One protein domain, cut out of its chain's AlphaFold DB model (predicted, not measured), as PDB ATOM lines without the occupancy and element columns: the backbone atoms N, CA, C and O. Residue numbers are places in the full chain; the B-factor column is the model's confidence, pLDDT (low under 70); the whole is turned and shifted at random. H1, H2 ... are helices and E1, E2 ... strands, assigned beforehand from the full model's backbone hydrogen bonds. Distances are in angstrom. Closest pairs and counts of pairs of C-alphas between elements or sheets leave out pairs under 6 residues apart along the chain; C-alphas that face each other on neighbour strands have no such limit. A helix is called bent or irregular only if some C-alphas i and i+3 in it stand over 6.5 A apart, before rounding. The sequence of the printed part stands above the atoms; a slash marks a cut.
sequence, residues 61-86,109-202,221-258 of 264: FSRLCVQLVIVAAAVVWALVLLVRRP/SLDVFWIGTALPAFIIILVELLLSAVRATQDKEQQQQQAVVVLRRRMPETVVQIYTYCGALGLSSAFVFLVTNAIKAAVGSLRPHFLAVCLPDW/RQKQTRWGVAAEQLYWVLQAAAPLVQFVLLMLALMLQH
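AT A GLANCE: This is residues 61 to 86, 109 to 202 and 221 to 258 of the 264 residues of an uncharacterized protein of Eimeria acervulina (UniProt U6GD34). One long helix, H3, is the core of an elongated, mostly helical domain, with H1 along one side of it, H2 along another, and on a third side H5, which packs on the last part of H3, followed by H6, which crosses H3 at a steep tilt over residues 165 to 176. A small strand hairpin, E1 and E2, sits at the end where H3 begins, and at the opposite end residues 190 to 202, which include the short H4, stick out. The printed part has 158 residues with six named helices and two named strands, in the order H1, H2, E1, E2, H3, H4, H5, H6, and its one sheet has the order E1 - E2, antiparallel. The whole is loose, with a radius of gyration of the C-alphas of 21.5 A, and spans 79 by 29 by 28 A; without the stretches that stand free the body spans 67 by 28 by 28 A.

HOW THE PARTS SIT: E1, residues 147 to 150, and E2, residues 153 to 156, are antiparallel neighbours in a hairpin, at 134 degrees between their directions. N 150 and O 153 are 3.3 A apart and N 155 and O 148 are 3.2 A apart, both within hydrogen-bond range. A tight link with no residue between joins E2 to H3, residues 157 to 187, the hub, which touches four other helices. H2, residues 109 to 138, touches H3 at a shallow tilt of 23 degrees, opposite ways, the closest C-alphas being those of Ile 125 and Ile 162 at 6.3 A. H1, residues 61 to 83, touches H3 at a shallow tilt of 22 degrees, the same way, closest at the C-alphas of Ala 78 and Leu 178, 6.5 A apart. H6, residues 242 to 257, touches residues 165 to 176 of H3 alone, at a steep tilt of 46 degrees, opposite ways; its closest C-alphas to H3 are those of Gln 246 and Ser 172, 5.7 A apart. H5, residues 221 to 240, touches residues 180 to 187 of H3 alone, at a shallow tilt of 18 degrees, opposite ways, with the C-alphas of Val 187 and Gly 228 closest at 6.1 A. H5 and H6 meet only through their link. H1 and H6 are close but not clearly touching, with the C-alphas of Arg 63 and Gln 257 closest at 7.4 A. H1 and H2 are apart, and H4, residues 194 to 198, touches no helix. Every O i to N i+4 pair is within hydrogen-bond range in H1, H3, H4 and H6, against 25 of 26 in H2 and 13 of 16 in H5.

IN THESE COORDINATES: H3 measures 44.9 A from C-alpha 157 at (-27.176, 28.629, 62.913) to C-alpha 187 at (-41.784, 53.576, 28.618). H2 is 44.6 A long and neither bent nor irregular, but only just: C-alphas 116 and 119 are 6.1 A apart. H1 is 33.3 A long and begins with C-alpha 61 at (-31.165, 42.191, 65.218). H5, 24.3 A long, is irregular, with C-alphas 224 and 227 7.0 A apart, and has a kink of 44 degrees near residue 228. H6, 22.0 A long, ends with C-alpha 257 at (-23.892, 40.926, 55.984).

THE WHOLE: The two C-alphas farthest apart are those of Glu 141 and Trp 202, at 80.1 A. Residues 136 to 142, of which 136 to 138 belong to H2, stand free, as do residues 190 to 202, of which 194 to 198 belong to H4. Residues 87 to 108 are not printed, with 19.2 A from C-alpha 86 to C-alpha 109, and residues 203 to 220 are not printed, with 23.7 A from C-alpha 202 to C-alpha 221. Of the links that are printed whole, none is long. The mean pLDDT of the printed part is 77.8, and 30 residues are under 70: residues 138 to 156, 189, 221 to 228, and 257 to 258.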
ATOM      1  N   PHE A  61     -30.002  41.305  65.050       73.19
ATOM      2  CA  PHE A  61     -31.165  42.191  65.218       73.19
ATOM      3  C   PHE A  61     -31.055  43.432  64.325       73.19
ATOM      4  O   PHE A  61     -32.008  43.792  63.639       73.19
ATOM      5  N   SER A  62     -29.864  44.031  64.245       75.25
ATOM      6  CA  SER A  62     -29.611  45.161  63.348       75.25
ATOM      7  C   SER A  62     -29.811  44.789  61.874       75.25
ATOM      8  O   SER A  62     -30.415  45.561  61.135       75.25
ATOM      9  N   ARG A  63     -29.390  43.591  61.444       75.88
ATOM     10  CA  ARG A  63     -29.617  43.097  60.071       75.88
ATOM     11  C   ARG A  63     -31.096  42.921  59.753       75.88
ATOM     12  O   ARG A  63     -31.529  43.331  58.679       75.88
ATOM     13  N   LEU A  64     -31.859  42.344  60.682       79.00
ATOM     14  CA  LEU A  64     -33.304  42.183  60.531       79.00
ATOM     15  C   LEU A  64     -33.997  43.546  60.420       79.00
ATOM     16  O   LEU A  64     -34.814  43.747  59.526       79.00
ATOM     17  N   CYS A  65     -33.621  44.508  61.266       82.44
ATOM     18  CA  CYS A  65     -34.140  45.873  61.192       82.44
ATOM     19  C   CYS A  65     -33.824  46.539  59.847       82.44
ATOM     20  O   CYS A  65     -34.712  47.133  59.241       82.44
ATOM     21  N   VAL A  66     -32.595  46.400  59.338       83.12
ATOM     22  CA  VAL A  66     -32.218  46.930  58.017       83.12
ATOM     23  C   VAL A  66     -33.059  46.290  56.910       83.12
ATOM     24  O   VAL A  66     -33.606  47.006  56.076       83.12
ATOM     25  N   GLN A  67     -33.232  44.965  56.921       81.81
ATOM     26  CA  GLN A  67     -34.083  44.278  55.943       81.81
ATOM     27  C   GLN A  67     -35.538  44.762  56.007       81.81
ATOM     28  O   GLN A  67     -36.125  45.044  54.964       81.81
ATOM     29  N   LEU A  68     -36.102  44.925  57.206       86.06
ATOM     30  CA  LEU A  68     -37.466  45.428  57.388       86.06
ATOM     31  C   LEU A  68     -37.636  46.859  56.864       86.06
ATOM     32  O   LEU A  68     -38.620  47.138  56.181       86.06
ATOM     33  N   VAL A  69     -36.675  47.749  57.126       88.81
ATOM     34  CA  VAL A  69     -36.707  49.133  56.624       88.81
ATOM     35  C   VAL A  69     -36.644  49.162  55.097       88.81
ATOM     36  O   VAL A  69     -37.408  49.895  54.468       88.81
ATOM     37  N   ILE A  70     -35.784  48.343  54.484       87.38
ATOM     38  CA  ILE A  70     -35.681  48.293  53.022       87.38
ATOM     39  C   ILE A  70     -36.966  47.719  52.407       87.38
ATOM     40  O   ILE A  70     -37.456  48.257  51.415       87.38
ATOM     41  N   VAL A  71     -37.553  46.675  53.002       88.06
ATOM     42  CA  VAL A  71     -38.841  46.124  52.549       88.06
ATOM     43  C   VAL A  71     -39.949  47.172  52.662       88.06
ATOM     44  O   VAL A  71     -40.703  47.355  51.709       88.06
ATOM     45  N   ALA A  72     -40.019  47.914  53.768       90.00
ATOM     46  CA  ALA A  72     -40.987  48.996  53.926       90.00
ATOM     47  C   ALA A  72     -40.810  50.080  52.844       90.00
ATOM     48  O   ALA A  72     -41.788  50.479  52.211       90.00
ATOM     49  N   ALA A  73     -39.572  50.498  52.561       90.19
ATOM     50  CA  ALA A  73     -39.280  51.456  51.495       90.19
ATOM     51  C   ALA A  73     -39.670  50.926  50.102       90.19
ATOM     52  O   ALA A  73     -40.251  51.660  49.300       90.19
ATOM     53  N   ALA A  74     -39.412  49.645  49.823       89.25
ATOM     54  CA  ALA A  74     -39.806  48.985  48.580       89.25
ATOM     55  C   ALA A  74     -41.336  48.937  48.414       89.25
ATOM     56  O   ALA A  74     -41.846  49.198  47.324       89.25
ATOM     57  N   VAL A  75     -42.079  48.668  49.493       89.88
ATOM     58  CA  VAL A  75     -43.552  48.693  49.492       89.88
ATOM     59  C   VAL A  75     -44.074  50.104  49.224       89.88
ATOM     60  O   VAL A  75     -44.951  50.274  48.376       89.88
ATOM     61  N   VAL A  76     -43.510  51.126  49.873       92.19
ATOM     62  CA  VAL A  76     -43.870  52.530  49.608       92.19
ATOM     63  C   VAL A  76     -43.608  52.887  48.143       92.19
ATOM     64  O   VAL A  76     -44.480  53.448  47.483       92.19
ATOM     65  N   TRP A  77     -42.454  52.501  47.596       91.06
ATOM     66  CA  TRP A  77     -42.138  52.709  46.181       91.06
ATOM     67  C   TRP A  77     -43.141  52.005  45.254       91.06
ATOM     68  O   TRP A  77     -43.609  52.599  44.282       91.06
ATOM     69  N   ALA A  78     -43.516  50.760  45.561       88.75
ATOM     70  CA  ALA A  78     -44.515  50.006  44.805       88.75
ATOM     71  C   ALA A  78     -45.871  50.724  44.773       88.75
ATOM     72  O   ALA A  78     -46.484  50.844  43.712       88.75
ATOM     73  N   LEU A  79     -46.314  51.240  45.923       89.50
ATOM     74  CA  LEU A  79     -47.551  52.009  46.048       89.50
ATOM     75  C   LEU A  79     -47.493  53.298  45.221       89.50
ATOM     76  O   LEU A  79     -48.436  53.604  44.493       89.50
ATOM     77  N   VAL A  80     -46.369  54.019  45.256       89.19
ATOM     78  CA  VAL A  80     -46.170  55.221  44.429       89.19
ATOM     79  C   VAL A  80     -46.250  54.887  42.936       89.19
ATOM     80  O   VAL A  80     -46.894  55.618  42.181       89.19
ATOM     81  N   LEU A  81     -45.643  53.777  42.499       85.50
ATOM     82  CA  LEU A  81     -45.726  53.321  41.107       85.50
ATOM     83  C   LEU A  81     -47.144  52.905  40.694       85.50
ATOM     84  O   LEU A  81     -47.506  53.105  39.540       85.50
ATOM     85  N   LEU A  82     -47.941  52.350  41.613       83.94
ATOM     86  CA  LEU A  82     -49.342  51.985  41.367       83.94
ATOM     87  C   LEU A  82     -50.242  53.213  41.186       83.94
ATOM     88  O   LEU A  82     -51.162  53.183  40.371       83.94
ATOM     89  N   VAL A  83     -49.979  54.288  41.935       86.94
ATOM     90  CA  VAL A  83     -50.749  55.541  41.853       86.94
ATOM     91  C   VAL A  83     -50.319  56.389  40.650       86.94
ATOM     92  O   VAL A  83     -51.141  57.083  40.046       86.94
ATOM     93  N   ARG A  84     -49.038  56.337  40.263       82.81
ATOM     94  CA  ARG A  84     -48.519  57.057  39.092       82.81
ATOM     95  C   ARG A  84     -49.200  56.572  37.812       82.81
ATOM     96  O   ARG A  84     -49.060  55.420  37.407       82.81
ATOM     97  N   ARG A  85     -49.873  57.489  37.111       78.44
ATOM     98  CA  ARG A  85     -50.371  57.224  35.757       78.44
ATOM     99  C   ARG A  85     -49.179  56.965  34.817       78.44
ATOM    100  O   ARG A  85     -48.184  57.695  34.891       78.44
ATOM    101  N   PRO A  86     -49.246  55.936  33.953       80.12
ATOM    102  CA  PRO A  86     -48.186  55.657  32.992       80.12
ATOM    103  C   PRO A  86     -48.061  56.805  31.986       80.12
ATOM    104  O   PRO A  86     -49.040  57.490  31.686       80.12
ATOM    105  N   SER A 109     -49.506  35.826  34.717       79.69
ATOM    106  CA  SER A 109     -48.300  36.583  35.082       79.69
ATOM    107  C   SER A 109     -47.801  36.245  36.493       79.69
ATOM    108  O   SER A 109     -46.608  36.359  36.765       79.69
ATOM    109  N   LEU A 110     -48.706  35.808  37.378       81.19
ATOM    110  CA  LEU A 110     -48.360  35.349  38.721       81.19
ATOM    111  C   LEU A 110     -47.613  34.013  38.697       81.19
ATOM    112  O   LEU A 110     -46.653  33.856  39.443       81.19
ATOM    113  N   ASP A 111     -47.990  33.088  37.817       85.69
ATOM    114  CA  ASP A 111     -47.376  31.755  37.757       85.69
ATOM    115  C   ASP A 111     -45.909  31.851  37.336       85.69
ATOM    116  O   ASP A 111     -45.030  31.248  37.950       85.69
ATOM    117  N   VAL A 112     -45.621  32.690  36.336       83.88
ATOM    118  CA  VAL A 112     -44.248  32.940  35.872       83.88
ATOM    119  C   VAL A 112     -43.399  33.573  36.977       83.88
ATOM    120  O   VAL A 112     -42.233  33.211  37.144       83.88
ATOM    121  N   PHE A 113     -43.977  34.485  37.763       83.12
ATOM    122  CA  PHE A 113     -43.293  35.099  38.901       83.12
ATOM    123  C   PHE A 113     -43.000  34.080  40.012       83.12
ATOM    124  O   PHE A 113     -41.882  34.036  40.536       83.12
ATOM    125  N   TRP A 114     -43.973  33.225  40.339       83.75
ATOM    126  CA  TRP A 114     -43.803  32.167  41.333       83.75
ATOM    127  C   TRP A 114     -42.723  31.180  40.924       83.75
ATOM    128  O   TRP A 114     -41.828  30.917  41.720       83.75
ATOM    129  N   ILE A 115     -42.740  30.698  39.684       87.50
ATOM    130  CA  ILE A 115     -41.717  29.772  39.183       87.50
ATOM    131  C   ILE A 115     -40.331  30.432  39.224       87.50
ATOM    132  O   ILE A 115     -39.376  29.824  39.710       87.50
ATOM    133  N   GLY A 116     -40.226  31.696  38.795       83.06
ATOM    134  CA  GLY A 116     -38.965  32.441  38.786       83.06
ATOM    135  C   GLY A 116     -38.379  32.727  40.172       83.06
ATOM    136  O   GLY A 116     -37.168  32.896  40.286       83.06
ATOM    137  N   THR A 117     -39.200  32.746  41.226       83.00
ATOM    138  CA  THR A 117     -38.752  33.091  42.591       83.00
ATOM    139  C   THR A 117     -38.677  31.873  43.515       83.00
ATOM    140  O   THR A 117     -37.757  31.764  44.326       83.00
ATOM    141  N   ALA A 118     -39.602  30.922  43.380       87.31
ATOM    142  CA  ALA A 118     -39.655  29.715  44.202       87.31
ATOM    143  C   ALA A 118     -38.537  28.729  43.849       87.31
ATOM    144  O   ALA A 118     -37.933  28.151  44.750       87.31
ATOM    145  N   LEU A 119     -38.218  28.570  42.559       88.38
ATOM    146  CA  LEU A 119     -37.139  27.686  42.121       88.38
ATOM    147  C   LEU A 119     -35.772  28.076  42.718       88.38
ATOM    148  O   LEU A 119     -35.139  27.218  43.336       88.38
ATOM    149  N   PRO A 120     -35.300  29.336  42.619       86.31
ATOM    150  CA  PRO A 120     -34.024  29.710  43.222       86.31
ATOM    151  C   PRO A 120     -34.062  29.684  44.756       86.31
ATOM    152  O   PRO A 120     -33.062  29.320  45.371       86.31
ATOM    153  N   ALA A 121     -35.203  29.983  45.390       88.25
ATOM    154  CA  ALA A 121     -35.347  29.828  46.839       88.25
ATOM    155  C   ALA A 121     -35.202  28.358  47.277       88.25
ATOM    156  O   ALA A 121     -34.494  28.069  48.241       88.25
ATOM    157  N   PHE A 122     -35.809  27.423  46.540       90.62
ATOM    158  CA  PHE A 122     -35.691  25.991  46.807       90.62
ATOM    159  C   PHE A 122     -34.244  25.497  46.680       90.62
ATOM    160  O   PHE A 122     -33.773  24.762  47.545       90.62
ATOM    161  N   ILE A 123     -33.518  25.945  45.648       89.81
ATOM    162  CA  ILE A 123     -32.102  25.597  45.454       89.81
ATOM    163  C   ILE A 123     -31.257  26.073  46.640       89.81
ATOM    164  O   ILE A 123     -30.462  25.295  47.161       89.81
ATOM    165  N   ILE A 124     -31.450  27.312  47.105       88.25
ATOM    166  CA  ILE A 124     -30.726  27.849  48.271       88.25
ATOM    167  C   ILE A 124     -30.995  27.002  49.517       88.25
ATOM    168  O   ILE A 124     -30.054  26.599  50.199       88.25
ATOM    169  N   ILE A 125     -32.265  26.699  49.798       88.12
ATOM    170  CA  ILE A 125     -32.646  25.886  50.959       88.12
ATOM    171  C   ILE A 125     -31.993  24.503  50.872       88.12
ATOM    172  O   ILE A 125     -31.404  24.043  51.847       88.12
ATOM    173  N   LEU A 126     -32.056  23.855  49.706       90.12
ATOM    174  CA  LEU A 126     -31.477  22.531  49.500       90.12
ATOM    175  C   LEU A 126     -29.957  22.536  49.698       90.12
ATOM    176  O   LEU A 126     -29.437  21.665  50.390       90.12
ATOM    177  N   VAL A 127     -29.249  23.515  49.128       88.75
ATOM    178  CA  VAL A 127     -27.790  23.642  49.264       88.75
ATOM    179  C   VAL A 127     -27.394  23.849  50.725       88.75
ATOM    180  O   VAL A 127     -26.499  23.155  51.203       88.75
ATOM    181  N   GLU A 128     -28.082  24.724  51.460       86.31
ATOM    182  CA  GLU A 128     -27.807  24.950  52.885       86.31
ATOM    183  C   GLU A 128     -28.110  23.711  53.736       86.31
ATOM    184  O   GLU A 128     -27.333  23.367  54.630       86.31
ATOM    185  N   LEU A 129     -29.189  22.983  53.431       86.44
ATOM    186  CA  LEU A 129     -29.498  21.721  54.104       86.44
ATOM    187  C   LEU A 129     -28.408  20.676  53.851       86.44
ATOM    188  O   LEU A 129     -27.916  20.075  54.808       86.44
ATOM    189  N   LEU A 130     -27.993  20.485  52.599       86.75
ATOM    190  CA  LEU A 130     -26.928  19.544  52.244       86.75
ATOM    191  C   LEU A 130     -25.605  19.925  52.913       86.75
ATOM    192  O   LEU A 130     -24.940  19.074  53.503       86.75
ATOM    193  N   LEU A 131     -25.251  21.209  52.891       84.62
ATOM    194  CA  LEU A 131     -24.032  21.709  53.512       84.62
ATOM    195  C   LEU A 131     -24.066  21.524  55.035       84.62
ATOM    196  O   LEU A 131     -23.061  21.144  55.635       84.62
ATOM    197  N   SER A 132     -25.228  21.722  55.659       80.69
ATOM    198  CA  SER A 132     -25.422  21.455  57.086       80.69
ATOM    199  C   SER A 132     -25.319  19.967  57.432       80.69
ATOM    200  O   SER A 132     -24.713  19.624  58.445       80.69
ATOM    201  N   ALA A 133     -25.829  19.081  56.570       82.75
ATOM    202  CA  ALA A 133     -25.740  17.636  56.752       82.75
ATOM    203  C   ALA A 133     -24.289  17.140  56.637       82.75
ATOM    204  O   ALA A 133     -23.841  16.364  57.478       82.75
ATOM    205  N   VAL A 134     -23.527  17.646  55.660       83.25
ATOM    206  CA  VAL A 134     -22.094  17.333  55.512       83.25
ATOM    207  C   VAL A 134     -21.294  17.829  56.721       83.25
ATOM    208  O   VAL A 134     -20.487  17.082  57.277       83.25
ATOM    209  N   ARG A 135     -21.554  19.054  57.198       78.62
ATOM    210  CA  ARG A 135     -20.906  19.588  58.412       78.62
ATOM    211  C   ARG A 135     -21.229  18.749  59.652       78.62
ATOM    212  O   ARG A 135     -20.335  18.484  60.446       78.62
ATOM    213  N   ALA A 136     -22.465  18.263  59.777       73.94
ATOM    214  CA  ALA A 136     -22.869  17.382  60.873       73.94
ATOM    215  C   ALA A 136     -22.145  16.021  60.860       73.94
ATOM    216  O   ALA A 136     -22.007  15.398  61.912       73.94
ATOM    217  N   THR A 137     -21.671  15.562  59.695       76.00
ATOM    218  CA  THR A 137     -20.857  14.338  59.590       76.00
ATOM    219  C   THR A 137     -19.367  14.547  59.865       76.00
ATOM    220  O   THR A 137     -18.698  13.571  60.189       76.00
ATOM    221  N   GLN A 138     -18.846  15.776  59.751       68.94
ATOM    222  CA  GLN A 138     -17.408  16.046  59.875       68.94
ATOM    223  C   GLN A 138     -16.935  16.313  61.309       68.94
ATOM    224  O   GLN A 138     -15.851  15.845  61.617       68.94
ATOM    225  N   ASP A 139     -17.711  16.959  62.196       54.66
ATOM    226  CA  ASP A 139     -17.289  17.165  63.596       54.66
ATOM    227  C   ASP A 139     -18.460  17.396  64.572       54.66
ATOM    228  O   ASP A 139     -19.214  18.366  64.464       54.66
ATOM    229  N   LYS A 140     -18.586  16.531  65.592       54.50
ATOM    230  CA  LYS A 140     -19.579  16.678  66.680       54.50
ATOM    231  C   LYS A 140     -19.192  17.744  67.716       54.50
ATOM    232  O   LYS A 140     -20.077  18.289  68.372       54.50
ATOM    233  N   GLU A 141     -17.905  18.073  67.859       51.53
ATOM    234  CA  GLU A 141     -17.434  19.052  68.858       51.53
ATOM    235  C   GLU A 141     -17.757  20.510  68.480       51.53
ATOM    236  O   GLU A 141     -18.050  21.330  69.351       51.53
ATOM    237  N   GLN A 142     -17.823  20.844  67.186       49.47
ATOM    238  CA  GLN A 142     -18.168  22.201  66.725       49.47
ATOM    239  C   GLN A 142     -19.664  22.539  66.874       49.47
ATOM    240  O   GLN A 142     -20.052  23.710  66.926       49.47
ATOM    241  N   GLN A 143     -20.518  21.523  67.015       49.31
ATOM    242  CA  GLN A 143     -21.975  21.666  67.087       49.31
ATOM    243  C   GLN A 143     -22.442  22.391  68.365       49.31
ATOM    244  O   GLN A 143     -23.503  23.019  68.386       49.31
ATOM    245  N   GLN A 144     -21.629  22.366  69.428       46.19
ATOM    246  CA  GLN A 144     -21.922  23.051  70.689       46.19
ATOM    247  C   GLN A 144     -21.637  24.567  70.621       46.19
ATOM    248  O   GLN A 144     -22.275  25.325  71.359       46.19
ATOM    249  N   GLN A 145     -20.769  25.005  69.694       48.56
ATOM    250  CA  GLN A 145     -20.410  26.412  69.444       48.56
ATOM    251  C   GLN A 145     -21.306  27.109  68.396       48.56
ATOM    252  O   GLN A 145     -21.394  28.333  68.400       48.56
ATOM    253  N   GLN A 146     -22.020  26.363  67.542       51.22
ATOM    254  CA  GLN A 146     -22.911  26.919  66.499       51.22
ATOM    255  C   GLN A 146     -24.332  27.257  66.974       51.22
ATOM    256  O   GLN A 146     -25.196  27.680  66.205       51.22
ATOM    257  N   ALA A 147     -24.622  27.070  68.255       49.03
ATOM    258  CA  ALA A 147     -25.908  27.443  68.810       49.03
ATOM    259  C   ALA A 147     -25.966  28.950  69.089       49.03
ATOM    260  O   ALA A 147     -25.579  29.409  70.164       49.03
ATOM    261  N   VAL A 148     -26.496  29.722  68.141       53.03
ATOM    262  CA  VAL A 148     -26.768  31.144  68.361       53.03
ATOM    263  C   VAL A 148     -27.986  31.261  69.281       53.03
ATOM    264  O   VAL A 148     -29.101  30.859  68.941       53.03
ATOM    265  N   VAL A 149     -27.778  31.795  70.484       53.84
ATOM    266  CA  VAL A 149     -28.866  32.060  71.431       53.84
ATOM    267  C   VAL A 149     -29.527  33.375  71.035       53.84
ATOM    268  O   VAL A 149     -29.042  34.456  71.361       53.84
ATOM    269  N   VAL A 150     -30.644  33.284  70.318       53.62
ATOM    270  CA  VAL A 150     -31.506  34.433  70.028       53.62
ATOM    271  C   VAL A 150     -32.661  34.396  71.023       53.62
ATOM    272  O   VAL A 150     -33.403  33.419  71.092       53.62
ATOM    273  N   LEU A 151     -32.802  35.454  71.825       50.38
ATOM    274  CA  LEU A 151     -33.955  35.659  72.708       50.38
ATOM    275  C   LEU A 151     -34.244  34.468  73.657       50.38
ATOM    276  O   LEU A 151     -35.363  33.966  73.737       50.38
ATOM    277  N   ARG A 152     -33.218  33.990  74.381       49.94
ATOM    278  CA  ARG A 152     -33.316  32.898  75.382       49.94
ATOM    279  C   ARG A 152     -33.714  31.516  74.820       49.94
ATOM    280  O   ARG A 152     -33.887  30.581  75.599       49.94
ATOM    281  N   ARG A 153     -33.816  31.357  73.493       48.00
ATOM    282  CA  ARG A 153     -34.021  30.074  72.796       48.00
ATOM    283  C   ARG A 153     -32.770  29.723  71.984       48.00
ATOM    284  O   ARG A 153     -32.177  30.578  71.331       48.00
ATOM    285  N   ARG A 154     -32.354  28.456  72.043       56.44
ATOM    286  CA  ARG A 154     -31.203  27.934  71.293       56.44
ATOM    287  C   ARG A 154     -31.664  27.652  69.859       56.44
ATOM    288  O   ARG A 154     -32.402  26.692  69.655       56.44
ATOM    289  N   MET A 155     -31.299  28.506  68.903       61.75
ATOM    290  CA  MET A 155     -31.629  28.304  67.489       61.75
ATOM    291  C   MET A 155     -30.404  27.757  66.742       61.75
ATOM    292  O   MET A 155     -29.288  28.219  66.995       61.75
ATOM    293  N   PRO A 156     -30.578  26.781  65.834       69.62
ATOM    294  CA  PRO A 156     -29.487  26.324  64.981       69.62
ATOM    295  C   PRO A 156     -29.070  27.436  64.005       69.62
ATOM    296  O   PRO A 156     -29.924  28.076  63.386       69.62
ATOM    297  N   GLU A 157     -27.761  27.646  63.845       71.19
ATOM    298  CA  GLU A 157     -27.176  28.629  62.913       71.19
ATOM    299  C   GLU A 157     -27.712  28.473  61.481       71.19
ATOM    300  O   GLU A 157     -27.944  29.464  60.790       71.19
ATOM    301  N   THR A 158     -28.025  27.240  61.079       74.75
ATOM    302  CA  THR A 158     -28.595  26.895  59.773       74.75
ATOM    303  C   THR A 158     -29.901  27.633  59.485       74.75
ATOM    304  O   THR A 158     -30.108  28.127  58.382       74.75
ATOM    305  N   VAL A 159     -30.787  27.765  60.479       76.38
ATOM    306  CA  VAL A 159     -32.081  28.449  60.296       76.38
ATOM    307  C   VAL A 159     -31.875  29.952  60.114       76.38
ATOM    308  O   VAL A 159     -32.549  30.581  59.299       76.38
ATOM    309  N   VAL A 160     -30.903  30.527  60.824       77.12
ATOM    310  CA  VAL A 160     -30.550  31.948  60.700       77.12
ATOM    311  C   VAL A 160     -29.906  32.231  59.340       77.12
ATOM    312  O   VAL A 160     -30.215  33.249  58.713       77.12
ATOM    313  N   GLN A 161     -29.063  31.320  58.850       77.12
ATOM    314  CA  GLN A 161     -28.464  31.388  57.518       77.12
ATOM    315  C   GLN A 161     -29.527  31.307  56.422       77.12
ATOM    316  O   GLN A 161     -29.608  32.214  55.596       77.12
ATOM    317  N   ILE A 162     -30.418  30.312  56.472       83.38
ATOM    318  CA  ILE A 162     -31.519  30.170  55.506       83.38
ATOM    319  C   ILE A 162     -32.394  31.427  55.483       83.38
ATOM    320  O   ILE A 162     -32.693  31.940  54.404       83.38
ATOM    321  N   TYR A 163     -32.760  31.966  56.650       83.00
ATOM    322  CA  TYR A 163     -33.537  33.204  56.732       83.00
ATOM    323  C   TYR A 163     -32.799  34.389  56.093       83.00
ATOM    324  O   TYR A 163     -33.394  35.173  55.354       83.00
ATOM    325  N   THR A 164     -31.490  34.493  56.323       82.12
ATOM    326  CA  THR A 164     -30.649  35.562  55.771       82.12
ATOM    327  C   THR A 164     -30.552  35.473  54.244       82.12
ATOM    328  O   THR A 164     -30.791  36.475  53.565       82.12
ATOM    329  N   TYR A 165     -30.284  34.281  53.696       84.25
ATOM    330  CA  TYR A 165     -30.217  34.049  52.251       84.25
ATOM    331  C   TYR A 165     -31.574  34.259  51.568       84.25
ATOM    332  O   TYR A 165     -31.650  34.942  50.546       84.25
ATOM    333  N   CYS A 166     -32.659  33.737  52.150       86.00
ATOM    334  CA  CYS A 166     -34.009  33.920  51.611       86.00
ATOM    335  C   CYS A 166     -34.435  35.393  51.648       86.00
ATOM    336  O   CYS A 166     -34.992  35.895  50.672       86.00
ATOM    337  N   GLY A 167     -34.133  36.108  52.736       83.94
ATOM    338  CA  GLY A 167     -34.395  37.543  52.848       83.94
ATOM    339  C   GLY A 167     -33.609  38.367  51.823       83.94
ATOM    340  O   GLY A 167     -34.169  39.265  51.194       83.94
ATOM    341  N   ALA A 168     -32.337  38.031  51.589       84.69
ATOM    342  CA  ALA A 168     -31.507  38.682  50.574       84.69
ATOM    343  C   ALA A 168     -31.989  38.395  49.134       84.69
ATOM    344  O   ALA A 168     -32.015  39.297  48.288       84.69
ATOM    345  N   LEU A 169     -32.444  37.168  48.853       86.75
ATOM    346  CA  LEU A 169     -33.055  36.814  47.569       86.75
ATOM    347  C   LEU A 169     -34.377  37.557  47.347       86.75
ATOM    348  O   LEU A 169     -34.601  38.109  46.270       86.75
ATOM    349  N   GLY A 170     -35.243  37.604  48.361       87.12
ATOM    350  CA  GLY A 170     -36.518  38.315  48.278       87.12
ATOM    351  C   GLY A 170     -36.319  39.805  48.011       87.12
ATOM    352  O   GLY A 170     -36.983  40.376  47.146       87.12
ATOM    353  N   LEU A 171     -35.349  40.419  48.693       85.62
ATOM    354  CA  LEU A 171     -35.035  41.832  48.515       85.62
ATOM    355  C   LEU A 171     -34.506  42.148  47.107       85.62
ATOM    356  O   LEU A 171     -34.954  43.111  46.483       85.62
ATOM    357  N   SER A 172     -33.573  41.343  46.595       85.50
ATOM    358  CA  SER A 172     -33.028  41.545  45.247       85.50
ATOM    359  C   SER A 172     -34.097  41.347  44.166       85.50
ATOM    360  O   SER A 172     -34.198  42.166  43.252       85.50
ATOM    361  N   SER A 173     -34.957  40.335  44.316       85.88
ATOM    362  CA  SER A 173     -36.097  40.104  43.418       85.88
ATOM    363  C   SER A 173     -37.092  41.271  43.434       85.88
ATOM    364  O   SER A 173     -37.468  41.787  42.378       85.88
ATOM    365  N   ALA A 174     -37.460  41.764  44.623       87.75
ATOM    366  CA  ALA A 174     -38.339  42.923  44.766       87.75
ATOM    367  C   ALA A 174     -37.741  44.175  44.109       87.75
ATOM    368  O   ALA A 174     -38.445  44.895  43.402       87.75
ATOM    369  N   PHE A 175     -36.440  44.419  44.286       87.00
ATOM    370  CA  PHE A 175     -35.757  45.550  43.663       87.00
ATOM    371  C   PHE A 175     -35.814  45.484  42.132       87.00
ATOM    372  O   PHE A 175     -36.239  46.448  41.491       87.00
ATOM    373  N   VAL A 176     -35.456  44.339  41.541       85.94
ATOM    374  CA  VAL A 176     -35.519  44.141  40.084       85.94
ATOM    375  C   VAL A 176     -36.953  44.326  39.582       85.94
ATOM    376  O   VAL A 176     -37.171  45.070  38.628       85.94
ATOM    377  N   PHE A 177     -37.945  43.746  40.265       86.94
ATOM    378  CA  PHE A 177     -39.358  43.893  39.913       86.94
ATOM    379  C   PHE A 177     -39.827  45.358  39.919       86.94
ATOM    380  O   PHE A 177     -40.482  45.807  38.972       86.94
ATOM    381  N   LEU A 178     -39.468  46.126  40.952       88.94
ATOM    382  CA  LEU A 178     -39.829  47.542  41.061       88.94
ATOM    383  C   LEU A 178     -39.167  48.388  39.978       88.94
ATOM    384  O   LEU A 178     -39.842  49.212  39.358       88.94
ATOM    385  N   VAL A 179     -37.880  48.167  39.710       87.25
ATOM    386  CA  VAL A 179     -37.155  48.879  38.649       87.25
ATOM    387  C   VAL A 179     -37.754  48.552  37.283       87.25
ATOM    388  O   VAL A 179     -38.029  49.463  36.501       87.25
ATOM    389  N   THR A 180     -38.040  47.280  36.996       86.06
ATOM    390  CA  THR A 180     -38.681  46.880  35.738       86.06
ATOM    391  C   THR A 180     -40.051  47.535  35.571       86.06
ATOM    392  O   THR A 180     -40.360  48.028  34.486       86.06
ATOM    393  N   ASN A 181     -40.870  47.590  36.624       84.88
ATOM    394  CA  ASN A 181     -42.182  48.236  36.556       84.88
ATOM    395  C   ASN A 181     -42.084  49.759  36.431       84.88
ATOM    396  O   ASN A 181     -42.861  50.349  35.681       84.88
ATOM    397  N   ALA A 182     -41.103  50.391  37.079       86.25
ATOM    398  CA  ALA A 182     -40.822  51.813  36.905       86.25
ATOM    399  C   ALA A 182     -40.426  52.130  35.456       86.25
ATOM    400  O   ALA A 182     -40.963  53.062  34.855       86.25
ATOM    401  N   ILE A 183     -39.550  51.315  34.860       83.31
ATOM    402  CA  ILE A 183     -39.160  51.456  33.454       83.31
ATOM    403  C   ILE A 183     -40.372  51.230  32.550       83.31
ATOM    404  O   ILE A 183     -40.601  52.034  31.656       83.31
ATOM    405  N   LYS A 184     -41.205  50.211  32.796       81.75
ATOM    406  CA  LYS A 184     -42.444  49.993  32.027       81.75
ATOM    407  C   LYS A 184     -43.389  51.193  32.105       81.75
ATOM    408  O   LYS A 184     -43.907  51.614  31.072       81.75
ATOM    409  N   ALA A 185     -43.573  51.773  33.291       80.94
ATOM    410  CA  ALA A 185     -44.399  52.962  33.486       80.94
ATOM    411  C   ALA A 185     -43.817  54.199  32.775       80.94
ATOM    412  O   ALA A 185     -44.569  54.988  32.200       80.94
ATOM    413  N   ALA A 186     -42.486  54.339  32.754       79.44
ATOM    414  CA  ALA A 186     -41.789  55.404  32.036       79.44
ATOM    415  C   ALA A 186     -41.825  55.211  30.508       79.44
ATOM    416  O   ALA A 186     -41.957  56.184  29.761       79.44
ATOM    417  N   VAL A 187     -41.722  53.961  30.036       79.25
ATOM    418  CA  VAL A 187     -41.784  53.576  28.618       79.25
ATOM    419  C   VAL A 187     -43.210  53.657  28.079       79.25
ATOM    420  O   VAL A 187     -43.370  53.917  26.897       79.25
ATOM    421  N   GLY A 188     -44.255  53.444  28.879       71.38
ATOM    422  CA  GLY A 188     -45.641  53.603  28.417       71.38
ATOM    423  C   GLY A 188     -45.950  52.857  27.109       71.38
ATOM    424  O   GLY A 188     -46.684  53.370  26.267       71.38
ATOM    425  N   SER A 189     -45.312  51.700  26.883       69.94
ATOM    426  CA  SER A 189     -45.512  50.924  25.656       69.94
ATOM    427  C   SER A 189     -46.914  50.325  25.656       69.94
ATOM    428  O   SER A 189     -47.360  49.773  26.665       69.94
ATOM    429  N   LEU A 190     -47.602  50.419  24.521       70.12
ATOM    430  CA  LEU A 190     -48.895  49.779  24.337       70.12
ATOM    431  C   LEU A 190     -48.696  48.268  24.180       70.12
ATOM    432  O   LEU A 190     -47.740  47.808  23.553       70.12
ATOM    433  N   ARG A 191     -49.608  47.475  24.754       80.00
ATOM    434  CA  ARG A 191     -49.588  46.020  24.566       80.00
ATOM    435  C   ARG A 191     -49.885  45.684  23.092       80.00
ATOM    436  O   ARG A 191     -50.731  46.347  22.499       80.00
ATOM    437  N   PRO A 192     -49.286  44.628  22.515       80.44
ATOM    438  CA  PRO A 192     -49.475  44.276  21.101       80.44
ATOM    439  C   PRO A 192     -50.927  44.009  20.669       80.44
ATOM    440  O   PRO A 192     -51.248  44.138  19.498       80.44
ATOM    441  N   HIS A 193     -51.811  43.653  21.608       81.19
ATOM    442  CA  HIS A 193     -53.243  43.411  21.377       81.19
ATOM    443  C   HIS A 193     -54.126  44.631  21.690       81.19
ATOM    444  O   HIS A 193     -55.343  44.502  21.818       81.19
ATOM    445  N   PHE A 194     -53.534  45.812  21.875       83.50
ATOM    446  CA  PHE A 194     -54.260  46.999  22.322       83.50
ATOM    447  C   PHE A 194     -55.390  47.390  21.363       83.50
ATOM    448  O   PHE A 194     -56.503  47.629  21.823       83.50
ATOM    449  N   LEU A 195     -55.150  47.400  20.047       82.12
ATOM    450  CA  LEU A 195     -56.192  47.763  19.077       82.12
ATOM    451  C   LEU A 195     -57.307  46.716  18.979       82.12
ATOM    452  O   LEU A 195     -58.461  47.082  18.773       82.12
ATOM    453  N   ALA A 196     -56.976  45.437  19.171       82.62
ATOM    454  CA  ALA A 196     -57.954  44.353  19.165       82.62
ATOM    455  C   ALA A 196     -58.918  44.424  20.364       82.62
ATOM    456  O   ALA A 196     -60.059  43.994  20.250       82.62
ATOM    457  N   VAL A 197     -58.467  44.973  21.499       85.06
ATOM    458  CA  VAL A 197     -59.289  45.128  22.712       85.06
ATOM    459  C   VAL A 197     -60.000  46.483  22.757       85.06
ATOM    460  O   VAL A 197     -61.152  46.553  23.163       85.06
ATOM    461  N   CYS A 198     -59.318  47.561  22.363       81.69
ATOM    462  CA  CYS A 198     -59.813  48.930  22.517       81.69
ATOM    463  C   CYS A 198     -60.811  49.348  21.421       81.69
ATOM    464  O   CYS A 198     -61.571  50.281  21.648       81.69
ATOM    465  N   LEU A 199     -60.809  48.677  20.256       82.44
ATOM    466  CA  LEU A 199     -61.733  48.904  19.127       82.44
ATOM    467  C   LEU A 199     -62.081  50.396  18.906       82.44
ATOM    468  O   LEU A 199     -63.233  50.794  19.070       82.44
ATOM    469  N   PRO A 200     -61.099  51.252  18.568       79.31
ATOM    470  CA  PRO A 200     -61.345  52.686  18.471       79.31
ATOM    471  C   PRO A 200     -62.248  53.032  17.278       79.31
ATOM    472  O   PRO A 200     -62.013  52.590  16.153       79.31
ATOM    473  N   ASP A 201     -63.239  53.895  17.513       80.38
ATOM    474  CA  ASP A 201     -64.099  54.437  16.461       80.38
ATOM    475  C   ASP A 201     -63.323  55.403  15.570       80.38
ATOM    476  O   ASP A 201     -63.044  56.554  15.933       80.38
ATOM    477  N   TRP A 202     -63.017  54.942  14.359       76.00
ATOM    478  CA  TRP A 202     -62.172  55.688  13.439       76.00
ATOM    479  C   TRP A 202     -62.797  56.978  12.878       76.00
ATOM    480  O   TRP A 202     -62.120  57.821  12.299       76.00
ATOM    481  N   ARG A 221     -39.072  58.631  14.669       50.25
ATOM    482  CA  ARG A 221     -38.696  58.013  15.941       50.25
ATOM    483  C   ARG A 221     -37.578  58.852  16.568       50.25
ATOM    484  O   ARG A 221     -37.707  59.229  17.722       50.25
ATOM    485  N   GLN A 222     -36.497  59.184  15.859       48.38
ATOM    486  CA  GLN A 222     -35.192  59.609  16.410       48.38
ATOM    487  C   GLN A 222     -35.205  60.761  17.447       48.38
ATOM    488  O   GLN A 222     -34.440  60.703  18.411       48.38
ATOM    489  N   LYS A 223     -36.089  61.765  17.319       45.69
ATOM    490  CA  LYS A 223     -36.208  62.868  18.303       45.69
ATOM    491  C   LYS A 223     -37.032  62.503  19.547       45.69
ATOM    492  O   LYS A 223     -36.717  62.975  20.632       45.69
ATOM    493  N   GLN A 224     -38.021  61.620  19.411       53.16
ATOM    494  CA  GLN A 224     -38.873  61.126  20.505       53.16
ATOM    495  C   GLN A 224     -38.380  59.768  21.067       53.16
ATOM    496  O   GLN A 224     -38.832  59.308  22.112       53.16
ATOM    497  N   THR A 225     -37.404  59.133  20.402       58.78
ATOM    498  CA  THR A 225     -36.907  57.782  20.705       58.78
ATOM    499  C   THR A 225     -35.595  57.694  21.423       58.78
ATOM    500  O   THR A 225     -35.370  56.624  21.956       58.78
ATOM    501  N   ARG A 226     -34.714  58.696  21.496       61.44
ATOM    502  CA  ARG A 226     -33.462  58.449  22.243       61.44
ATOM    503  C   ARG A 226     -33.747  57.948  23.660       61.44
ATOM    504  O   ARG A 226     -33.206  56.923  24.042       61.44
ATOM    505  N   TRP A 227     -34.703  58.566  24.352       67.12
ATOM    506  CA  TRP A 227     -35.193  58.090  25.647       67.12
ATOM    507  C   TRP A 227     -36.070  56.834  25.552       67.12
ATOM    508  O   TRP A 227     -35.894  55.919  26.346       67.12
ATOM    509  N   GLY A 228     -36.990  56.751  24.585       68.50
ATOM    510  CA  GLY A 228     -37.880  55.591  24.430       68.50
ATOM    511  C   GLY A 228     -37.155  54.293  24.048       68.50
ATOM    512  O   GLY A 228     -37.378  53.267  24.672       68.50
ATOM    513  N   VAL A 229     -36.251  54.361  23.073       71.19
ATOM    514  CA  VAL A 229     -35.363  53.279  22.629       71.19
ATOM    515  C   VAL A 229     -34.312  52.989  23.682       71.19
ATOM    516  O   VAL A 229     -34.075  51.820  23.929       71.19
ATOM    517  N   ALA A 230     -33.716  53.986  24.350       75.25
ATOM    518  CA  ALA A 230     -32.815  53.691  25.466       75.25
ATOM    519  C   ALA A 230     -33.542  52.943  26.585       75.25
ATOM    520  O   ALA A 230     -32.990  51.994  27.119       75.25
ATOM    521  N   ALA A 231     -34.782  53.310  26.907       76.00
ATOM    522  CA  ALA A 231     -35.561  52.635  27.936       76.00
ATOM    523  C   ALA A 231     -36.081  51.252  27.490       76.00
ATOM    524  O   ALA A 231     -36.144  50.340  28.308       76.00
ATOM    525  N   GLU A 232     -36.395  51.059  26.206       76.19
ATOM    526  CA  GLU A 232     -36.729  49.750  25.625       76.19
ATOM    527  C   GLU A 232     -35.504  48.821  25.590       76.19
ATOM    528  O   GLU A 232     -35.579  47.678  26.031       76.19
ATOM    529  N   GLN A 233     -34.353  49.325  25.139       81.31
ATOM    530  CA  GLN A 233     -33.075  48.613  25.183       81.31
ATOM    531  C   GLN A 233     -32.687  48.293  26.624       81.31
ATOM    532  O   GLN A 233     -32.351  47.156  26.925       81.31
ATOM    533  N   LEU A 234     -32.808  49.260  27.535       82.31
ATOM    534  CA  LEU A 234     -32.558  49.054  28.957       82.31
ATOM    535  C   LEU A 234     -33.501  48.005  29.538       82.31
ATOM    536  O   LEU A 234     -33.049  47.189  30.322       82.31
ATOM    537  N   TYR A 235     -34.777  47.984  29.151       81.94
ATOM    538  CA  TYR A 235     -35.712  46.940  29.567       81.94
ATOM    539  C   TYR A 235     -35.248  45.551  29.112       81.94
ATOM    540  O   TYR A 235     -35.151  44.648  29.941       81.94
ATOM    541  N   TRP A 236     -34.908  45.382  27.831       82.06
ATOM    542  CA  TRP A 236     -34.431  44.099  27.305       82.06
ATOM    543  C   TRP A 236     -33.094  43.677  27.918       82.06
ATOM    544  O   TRP A 236     -32.931  42.516  28.284       82.06
ATOM    545  N   VAL A 237     -32.163  44.617  28.094       85.06
ATOM    546  CA  VAL A 237     -30.870  44.385  28.750       85.06
ATOM    547  C   VAL A 237     -31.069  44.030  30.219       85.06
ATOM    548  O   VAL A 237     -30.481  43.062  30.684       85.06
ATOM    549  N   LEU A 238     -31.920  44.755  30.947       82.12
ATOM    550  CA  LEU A 238     -32.211  44.486  32.353       82.12
ATOM    551  C   LEU A 238     -32.912  43.140  32.523       82.12
ATOM    552  O   LEU A 238     -32.655  42.449  33.497       82.12
ATOM    553  N   GLN A 239     -33.759  42.744  31.574       81.31
ATOM    554  CA  GLN A 239     -34.427  41.450  31.602       81.31
ATOM    555  C   GLN A 239     -33.480  40.298  31.245       81.31
ATOM    556  O   GLN A 239     -33.522  39.258  31.897       81.31
ATOM    557  N   ALA A 240     -32.584  40.486  30.274       84.94
ATOM    558  CA  ALA A 240     -31.547  39.509  29.943       84.94
ATOM    559  C   ALA A 240     -30.500  39.377  31.063       84.94
ATOM    560  O   ALA A 240     -30.041  38.280  31.371       84.94
ATOM    561  N   ALA A 241     -30.149  40.495  31.699       84.88
ATOM    562  CA  ALA A 241     -29.206  40.554  32.806       84.88
ATOM    563  C   ALA A 241     -29.865  40.320  34.172       84.88
ATOM    564  O   ALA A 241     -29.143  40.239  35.157       84.88
ATOM    565  N   ALA A 242     -31.191  40.177  34.262       82.31
ATOM    566  CA  ALA A 242     -31.914  39.967  35.517       82.31
ATOM    567  C   ALA A 242     -31.302  38.864  36.399       82.31
ATOM    568  O   ALA A 242     -31.044  39.154  37.566       82.31
ATOM    569  N   PRO A 243     -30.975  37.653  35.893       81.88
ATOM    570  CA  PRO A 243     -30.348  36.627  36.728       81.88
ATOM    571  C   PRO A 243     -28.949  37.030  37.213       81.88
ATOM    572  O   PRO A 243     -28.590  36.740  38.351       81.88
ATOM    573  N   LEU A 244     -28.170  37.742  36.390       84.94
ATOM    574  CA  LEU A 244     -26.837  38.227  36.764       84.94
ATOM    575  C   LEU A 244     -26.919  39.352  37.797       84.94
ATOM    576  O   LEU A 244     -26.197  39.332  38.787       84.94
ATOM    577  N   VAL A 245     -27.821  40.309  37.598       81.75
ATOM    578  CA  VAL A 245     -28.082  41.407  38.536       81.75
ATOM    579  C   VAL A 245     -28.581  40.846  39.862       81.75
ATOM    580  O   VAL A 245     -28.100  41.255  40.913       81.75
ATOM    581  N   GLN A 246     -29.484  39.867  39.829       83.38
ATOM    582  CA  GLN A 246     -29.975  39.190  41.024       83.38
ATOM    583  C   GLN A 246     -28.852  38.440  41.749       83.38
ATOM    584  O   GLN A 246     -28.738  38.558  42.966       83.38
ATOM    585  N   PHE A 247     -27.971  37.749  41.020       83.31
ATOM    586  CA  PHE A 247     -26.798  37.091  41.597       83.31
ATOM    587  C   PHE A 247     -25.817  38.092  42.225       83.31
ATOM    588  O   PHE A 247     -25.393  37.907  43.364       83.31
ATOM    589  N   VAL A 248     -25.486  39.181  41.527       84.00
ATOM    590  CA  VAL A 248     -24.571  40.220  42.028       84.00
ATOM    591  C   VAL A 248     -25.153  40.926  43.251       84.00
ATOM    592  O   VAL A 248     -24.436  41.130  44.227       84.00
ATOM    593  N   LEU A 249     -26.445  41.265  43.241       81.00
ATOM    594  CA  LEU A 249     -27.120  41.880  44.387       81.00
ATOM    595  C   LEU A 249     -27.204  40.927  45.578       81.00
ATOM    596  O   LEU A 249     -27.028  41.369  46.711       81.00
ATOM    597  N   LEU A 250     -27.426  39.633  45.336       82.06
ATOM    598  CA  LEU A 250     -27.372  38.612  46.379       82.06
ATOM    599  C   LEU A 250     -25.965  38.541  46.980       82.06
ATOM    600  O   LEU A 250     -25.819  38.653  48.191       82.06
ATOM    601  N   MET A 251     -24.927  38.438  46.150       81.56
ATOM    602  CA  MET A 251     -23.537  38.417  46.614       81.56
ATOM    603  C   MET A 251     -23.179  39.682  47.393       81.56
ATOM    604  O   MET A 251     -22.589  39.594  48.466       81.56
ATOM    605  N   LEU A 252     -23.578  40.857  46.912       81.12
ATOM    606  CA  LEU A 252     -23.339  42.121  47.602       81.12
ATOM    607  C   LEU A 252     -24.089  42.186  48.940       81.12
ATOM    608  O   LEU A 252     -23.503  42.594  49.940       81.12
ATOM    609  N   ALA A 253     -25.341  41.722  48.996       77.00
ATOM    610  CA  ALA A 253     -26.099  41.622  50.242       77.00
ATOM    611  C   ALA A 253     -25.407  40.697  51.254       77.00
ATOM    612  O   ALA A 253     -25.312  41.040  52.431       77.00
ATOM    613  N   LEU A 254     -24.850  39.576  50.794       78.31
ATOM    614  CA  LEU A 254     -24.107  38.644  51.640       78.31
ATOM    615  C   LEU A 254     -22.771  39.212  52.117       78.31
ATOM    616  O   LEU A 254     -22.422  39.047  53.286       78.31
ATOM    617  N   MET A 255     -22.056  39.934  51.257       78.25
ATOM    618  CA  MET A 255     -20.806  40.607  51.618       78.25
ATOM    619  C   MET A 255     -21.035  41.740  52.625       78.25
ATOM    620  O   MET A 255     -20.249  41.896  53.552       78.25
ATOM    621  N   LEU A 256     -22.132  42.495  52.502       73.12
ATOM    622  CA  LEU A 256     -22.522  43.507  53.494       73.12
ATOM    623  C   LEU A 256     -22.945  42.880  54.829       73.12
ATOM    624  O   LEU A 256     -22.831  43.507  55.882       73.12
ATOM    625  N   GLN A 257     -23.447  41.645  54.796       68.44
ATOM    626  CA  GLN A 257     -23.892  40.926  55.984       68.44
ATOM    627  C   GLN A 257     -22.763  40.163  56.675       68.44
ATOM    628  O   GLN A 257     -22.828  39.990  57.885       68.44
ATOM    629  N   HIS A 258     -21.714  39.718  55.989       67.12
ATOM    630  CA  HIS A 258     -20.552  39.135  56.653       67.12
ATOM    631  C   HIS A 258     -19.536  40.232  56.990       67.12
ATOM    632  O   HIS A 258     -18.806  40.662  56.101       67.12
TER     633      HIS A 258